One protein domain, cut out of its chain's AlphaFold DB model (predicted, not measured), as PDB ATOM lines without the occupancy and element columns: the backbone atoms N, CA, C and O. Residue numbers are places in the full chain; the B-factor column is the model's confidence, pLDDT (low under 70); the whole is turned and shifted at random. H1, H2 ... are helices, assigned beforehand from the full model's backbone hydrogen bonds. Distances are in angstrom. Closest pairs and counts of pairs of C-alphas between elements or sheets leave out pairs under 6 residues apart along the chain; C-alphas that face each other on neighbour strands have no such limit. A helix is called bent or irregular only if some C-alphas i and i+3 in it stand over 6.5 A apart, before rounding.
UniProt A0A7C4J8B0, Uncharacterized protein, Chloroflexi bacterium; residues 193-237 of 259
ATOM      1  N   LEU A 193     178.780 204.826 136.406       88.75
ATOM      2  CA  LEU A 193     179.188 204.206 137.659       88.75
ATOM      3  C   LEU A 193     180.523 203.486 137.473       88.75
ATOM      4  O   LEU A 193     180.994 203.254 136.362       88.75
ATOM      5  N   SER A 194     181.134 203.127 138.587       89.88
ATOM      6  CA  SER A 194     182.264 202.212 138.663       89.88
ATOM      7  C   SER A 194     182.081 201.332 139.888       89.88
ATOM      8  O   SER A 194     181.266 201.633 140.760       89.88
ATOM      9  N   SER A 195     182.881 200.285 140.007       86.69
ATOM     10  CA  SER A 195     182.996 199.475 141.220       86.69
ATOM     11  C   SER A 195     183.244 200.302 142.490       86.69
ATOM     12  O   SER A 195     182.854 199.901 143.583       86.69
ATOM     13  N   ARG A 196     183.832 201.498 142.356       87.75
ATOM     14  CA  ARG A 196     184.090 202.432 143.460       87.75
ATOM     15  C   ARG A 196     182.959 203.424 143.717       87.75
ATOM     16  O   ARG A 196     183.059 204.195 144.669       87.75
ATOM     17  N   SER A 197     181.909 203.439 142.897       88.12
ATOM     18  CA  SER A 197     180.789 204.359 143.080       88.12
ATOM     19  C   SER A 197     180.144 204.145 144.454       88.12
ATOM     20  O   SER A 197     179.754 203.014 144.762       88.12
ATOM     21  N   PRO A 198     179.985 205.204 145.271       85.81
ATOM     22  CA  PRO A 198     179.479 205.079 146.637       85.81
ATOM     23  C   PRO A 198     178.116 204.385 146.732       85.81
ATOM     24  O   PRO A 198     177.886 203.628 147.669       85.81
ATOM     25  N   VAL A 199     177.241 204.579 145.739       82.62
ATOM     26  CA  VAL A 199     175.925 203.931 145.690       82.62
ATOM     27  C   VAL A 199     176.010 202.405 145.663       82.62
ATOM     28  O   VAL A 199     175.198 201.752 146.306       82.62
ATOM     29  N   LEU A 200     177.003 201.816 144.986       85.06
ATOM     30  CA  LEU A 200     177.156 200.355 144.928       85.06
ATOM     31  C   LEU A 200     177.616 199.766 146.265       85.06
ATOM     32  O   LEU A 200     177.341 198.602 146.544       85.06
ATOM     33  N   GLN A 201     178.291 200.567 147.092       86.56
ATOM     34  CA  GLN A 201     178.743 200.159 148.423       86.56
ATOM     35  C   GLN A 201     177.589 200.123 149.433       86.56
ATOM     36  O   GLN A 201     177.627 199.317 150.360       86.56
ATOM     37  N   ASP A 202     176.559 200.950 149.229       82.44
ATOM     38  CA  ASP A 202     175.383 201.003 150.108       82.44
ATOM     39  C   ASP A 202     174.319 199.946 149.763       82.44
ATOM     40  O   ASP A 202     173.402 199.717 150.552       82.44
ATOM     41  N   TYR A 203     174.411 199.279 148.606       79.88
ATOM     42  CA  TYR A 203     173.530 198.151 148.296       79.88
ATOM     43  C   TYR A 203     173.859 196.932 149.176       79.88
ATOM     44  O   TYR A 203     175.028 196.662 149.445       79.88
ATOM     45  N   PRO A 204     172.864 196.129 149.592       79.62
ATOM     46  CA  PRO A 204     173.123 194.902 150.332       79.62
ATOM     47  C   PRO A 204     173.882 193.870 149.476       79.62
ATOM     48  O   PRO A 204     173.907 193.967 148.239       79.62
ATOM     49  N   PRO A 205     174.461 192.836 150.111       83.19
ATOM     50  CA  PRO A 205     174.994 191.687 149.398       83.19
ATOM     51  C   PRO A 205     173.969 191.100 148.410       83.19
ATOM     52  O   PRO A 205     172.776 191.062 148.715       83.19
ATOM     53  N   PRO A 206     174.414 190.630 147.232       86.00
ATOM     54  CA  PRO A 206     175.815 190.458 146.842       86.00
ATOM     55  C   PRO A 206     176.460 191.702 146.202       86.00
ATOM     56  O   PRO A 206     177.651 191.671 145.902       86.00
ATOM     57  N   VAL A 207     175.710 192.785 145.973       84.19
ATOM     58  CA  VAL A 207     176.160 193.915 145.139       84.19
ATOM     59  C   VAL A 207     177.374 194.622 145.745       84.19
ATOM     60  O   VAL A 207     178.381 194.788 145.057       84.19
ATOM     61  N   ASN A 208     177.328 194.970 147.033       85.38
ATOM     62  CA  ASN A 208     178.469 195.600 147.703       85.38
ATOM     63  C   ASN A 208     179.701 194.688 147.776       85.38
ATOM     64  O   ASN A 208     180.822 195.177 147.650       85.38
ATOM     65  N   LEU A 209     179.521 193.374 147.940       88.12
ATOM     66  CA  LEU A 209     180.622 192.405 147.977       88.12
ATOM     67  C   LEU A 209     181.314 192.304 146.615       88.12
ATOM     68  O   LEU A 209     182.539 192.296 146.543       88.12
ATOM     69  N   ILE A 210     180.541 192.290 145.526       87.31
ATOM     70  CA  ILE A 210     181.084 192.271 144.162       87.31
ATOM     71  C   ILE A 210     181.797 193.592 143.841       87.31
ATOM     72  O   ILE A 210     182.851 193.584 143.208       87.31
ATOM     73  N   ALA A 211     181.253 194.728 144.280       87.56
ATOM     74  CA  ALA A 211     181.851 196.041 144.038       87.56
ATOM     75  C   ALA A 211     183.144 196.271 144.850       87.56
ATOM     76  O   ALA A 211     184.103 196.868 144.358       87.56
ATOM     77  N   SER A 212     183.198 195.770 146.087       88.75
ATOM     78  CA  SER A 212     184.341 195.966 146.991       88.75
ATOM     79  C   SER A 212     185.475 194.955 146.807       88.75
ATOM     80  O   SER A 212     186.592 195.230 147.239       88.75
ATOM     81  N   ASN A 213     185.235 193.815 146.150       90.75
ATOM     82  CA  ASN A 213     186.245 192.772 145.973       90.75
ATOM     83  C   ASN A 213     187.275 193.139 144.875       90.75
ATOM     84  O   ASN A 213     186.908 193.252 143.701       90.75
ATOM     85  N   PRO A 214     188.581 193.264 145.202       92.38
ATOM     86  CA  PRO A 214     189.625 193.617 144.234       92.38
ATOM     87  C   PRO A 214     189.701 192.691 143.013       92.38
ATOM     88  O   PRO A 214     190.046 193.146 141.924       92.38
ATOM     89  N   ALA A 215     189.348 191.409 143.168       91.50
ATOM     90  CA  ALA A 215     189.358 190.437 142.075       91.50
ATOM     91  C   ALA A 215     188.258 190.699 141.030       91.50
ATOM     92  O   ALA A 215     188.413 190.331 139.868       91.50
ATOM     93  N   THR A 216     187.154 191.344 141.417       89.50
ATOM     94  CA  THR A 216     186.003 191.611 140.539       89.50
ATOM     95  C   THR A 216     185.923 193.061 140.070       89.50
ATOM     96  O   THR A 216     185.263 193.317 139.065       89.50
ATOM     97  N   GLN A 217     186.621 194.004 140.716       91.12
ATOM     98  CA  GLN A 217     186.588 195.434 140.365       91.12
ATOM     99  C   GLN A 217     186.920 195.703 138.894       91.12
ATOM    100  O   GLN A 217     186.153 196.369 138.202       91.12
ATOM    101  N   GLY A 218     188.023 195.142 138.386       90.06
ATOM    102  CA  GLY A 218     188.440 195.359 136.996       90.06
ATOM    103  C   GLY A 218     187.445 194.804 135.972       90.06
ATOM    104  O   GLY A 218     187.229 195.413 134.920       90.06
ATOM    105  N   ILE A 219     186.799 193.681 136.299       90.50
ATOM    106  CA  ILE A 219     185.766 193.054 135.466       90.50
ATOM    107  C   ILE A 219     184.504 193.917 135.478       90.50
ATOM    108  O   ILE A 219     183.981 194.253 134.417       90.50
ATOM    109  N   LEU A 220     184.048 194.319 136.667       89.56
ATOM    110  CA  LEU A 220     182.860 195.148 136.846       89.56
ATOM    111  C   LEU A 220     183.011 196.502 136.142       89.56
ATOM    112  O   LEU A 220     182.115 196.914 135.413       89.56
ATOM    113  N   ASP A 221     184.160 197.162 136.292       92.38
ATOM    114  CA  ASP A 221     184.442 198.437 135.628       92.38
ATOM    115  C   ASP A 221     184.459 198.299 134.104       92.38
ATOM    116  O   ASP A 221     183.975 199.177 133.390       92.38
ATOM    117  N   SER A 222     185.022 197.204 133.589       91.62
ATOM    118  CA  SER A 222     185.067 196.949 132.146       91.62
ATOM    119  C   SER A 222     183.673 196.676 131.597       91.62
ATOM    120  O   SER A 222     183.282 197.308 130.623       91.62
ATOM    121  N   LEU A 223     182.883 195.855 132.291       89.88
ATOM    122  CA  LEU A 223     181.488 195.604 131.941       89.88
ATOM    123  C   LEU A 223     180.668 196.900 131.937       89.88
ATOM    124  O   LEU A 223     179.944 197.164 130.981       89.88
ATOM    125  N   ILE A 224     180.800 197.733 132.974       89.69
ATOM    126  CA  ILE A 224     180.102 199.021 133.055       89.69
ATOM    127  C   ILE A 224     180.509 199.931 131.887       89.69
ATOM    128  O   ILE A 224     179.638 200.521 131.245       89.69
ATOM    129  N   ARG A 225     181.807 200.016 131.562       93.19
ATOM    130  CA  ARG A 225     182.300 200.793 130.412       93.19
ATOM    131  C   ARG A 225     181.796 200.264 129.076       93.19
ATOM    132  O   ARG A 225     181.428 201.070 128.226       93.19
ATOM    133  N   ASP A 226     181.762 198.954 128.878       92.75
ATOM    134  CA  ASP A 226     181.307 198.358 127.622       92.75
ATOM    135  C   ASP A 226     179.796 198.532 127.440       92.75
ATOM    136  O   ASP A 226     179.341 198.917 126.360       92.75
ATOM    137  N   VAL A 227     179.017 198.384 128.517       88.44
ATOM    138  CA  VAL A 227     177.588 198.724 128.516       88.44
ATOM    139  C   VAL A 227     177.395 200.207 128.205       88.44
ATOM    140  O   VAL A 227     176.584 200.539 127.341       88.44
ATOM    141  N   ALA A 228     178.154 201.098 128.845       88.88
ATOM    142  CA  ALA A 228     178.076 202.532 128.586       88.88
ATOM    143  C   ALA A 228     178.400 202.862 127.120       88.88
ATOM    144  O   ALA A 228     177.634 203.558 126.458       88.88
ATOM    145  N   ARG A 229     179.472 202.289 126.559       91.75
ATOM    146  CA  ARG A 229     179.835 202.432 125.138       91.75
ATOM    147  C   ARG A 229     178.727 201.951 124.207       91.75
ATOM    148  O   ARG A 229     178.374 202.674 123.279       91.75
ATOM    149  N   SER A 230     178.127 200.791 124.484       90.88
ATOM    150  CA  SER A 230     177.012 200.259 123.683       90.88
ATOM    151  C   SER A 230     175.770 201.165 123.688       90.88
ATOM    152  O   SER A 230     174.938 201.085 122.789       90.88
ATOM    153  N   ARG A 231     175.658 202.048 124.689       84.69
ATOM    154  CA  ARG A 231     174.550 202.990 124.891       84.69
ATOM    155  C   ARG A 231     174.897 204.438 124.530       84.69
ATOM    156  O   ARG A 231     174.153 205.342 124.893       84.69
ATOM    157  N   GLY A 232     175.997 204.669 123.812       84.12
ATOM    158  CA  GLY A 232     176.396 206.011 123.370       84.12
ATOM    159  C   GLY A 232     177.292 206.773 124.351       84.12
ATOM    160  O   GLY A 232     177.434 207.982 124.222       84.12
ATOM    161  N   GLY A 233     177.915 206.080 125.309       86.19
ATOM    162  CA  GLY A 233     178.963 206.617 126.185       86.19
ATOM    163  C   GLY A 233     178.619 206.651 127.675       86.19
ATOM    164  O   GLY A 233     179.526 206.826 128.486       86.19
ATOM    165  N   THR A 234     177.356 206.435 128.057       88.75
ATOM    166  CA  THR A 234     176.889 206.456 129.456       88.75
ATOM    167  C   THR A 234     175.901 205.317 129.724       88.75
ATOM    168  O   THR A 234     175.414 204.652 128.812       88.75
ATOM    169  N   LEU A 235     175.567 205.069 130.990       83.38
ATOM    170  CA  LEU A 235     174.538 204.104 131.388       83.38
ATOM    171  C   LEU A 235     173.108 204.596 131.108       83.38
ATOM    172  O   LEU A 235     172.168 203.805 131.258       83.38
ATOM    173  N   GLY A 236     172.949 205.850 130.674       82.94
ATOM    174  CA  GLY A 236     171.682 206.499 130.353       82.94
ATOM    175  C   GLY A 236     171.133 207.372 131.485       82.94
ATOM    176  O   GLY A 236     171.858 207.771 132.397       82.94
ATOM    177  N   THR A 237     169.835 207.665 131.404       82.75
ATOM    178  CA  THR A 237     169.105 208.479 132.385       82.75
ATOM    179  C   THR A 237     168.314 207.588 133.336       82.75
ATOM    180  O   THR A 237     167.572 206.715 132.882       82.75
TER     181      THR A 237
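What this domain is: This is residues 193 to 237 of the 259 residues of an uncharacterized protein of Chloroflexi bacterium (UniProt A0A7C4J8B0). One long helix, H3, makes the base of a broad U; at its start two short helices, H1 and H2, form a small head, and at its other end the tail, residues 231 to 237, turns to the same side as the head. The first residues, 193 to 197, lead into H1 from within the opening of the U. The printed part has 45 residues, with three named helices in the order H1, H2, H3 and no named strand; the class is all helix. The whole is compact, with a radius of gyration of the C-alphas of 10.7 A, and spans 29 by 22 by 13 A.

How they stand to each other: Begin with H3, residues 214 to 230, which is irregular: C-alphas 215 and 218 are 7.1 A apart. Look at its residues 216 to 220, which alone touch H2, residues 207 to 212. These two helices touch only at the corner by their link, and their closest C-alphas, those of Ala 211 and Gln 217, are 6.0 A apart. Their lines stand at a steep tilt of 66 degrees, opposite ways, H3's line being a rough one. Farther out, H1, residues 198 to 202, touches H2; their closest C-alphas, those of Gln 201 and Asn 208, are 4.6 A apart. H1 and H3 are apart. Every O i to N i+4 pair is within hydrogen-bond range in H1 and H2, and 11 of 13 are in H3.

Where its parts are: Find C-alpha 214 at (189.625, 193.617, 144.234); from there H3 runs 25.0 A to C-alpha 230 at (177.012, 200.259, 123.683). H2 has six residues and H1 five; H1 begins at C-alpha 198, at (179.479, 205.079, 146.637).

The domain as a whole: The two C-alphas farthest apart, those of Pro 205 and Gly 232, are 29.7 A apart. The printed part has no cut, and both links, H1 to H2 and H2 to H3, are tight. The mean pLDDT of the printed part is 87.6, and no printed residue is under 70.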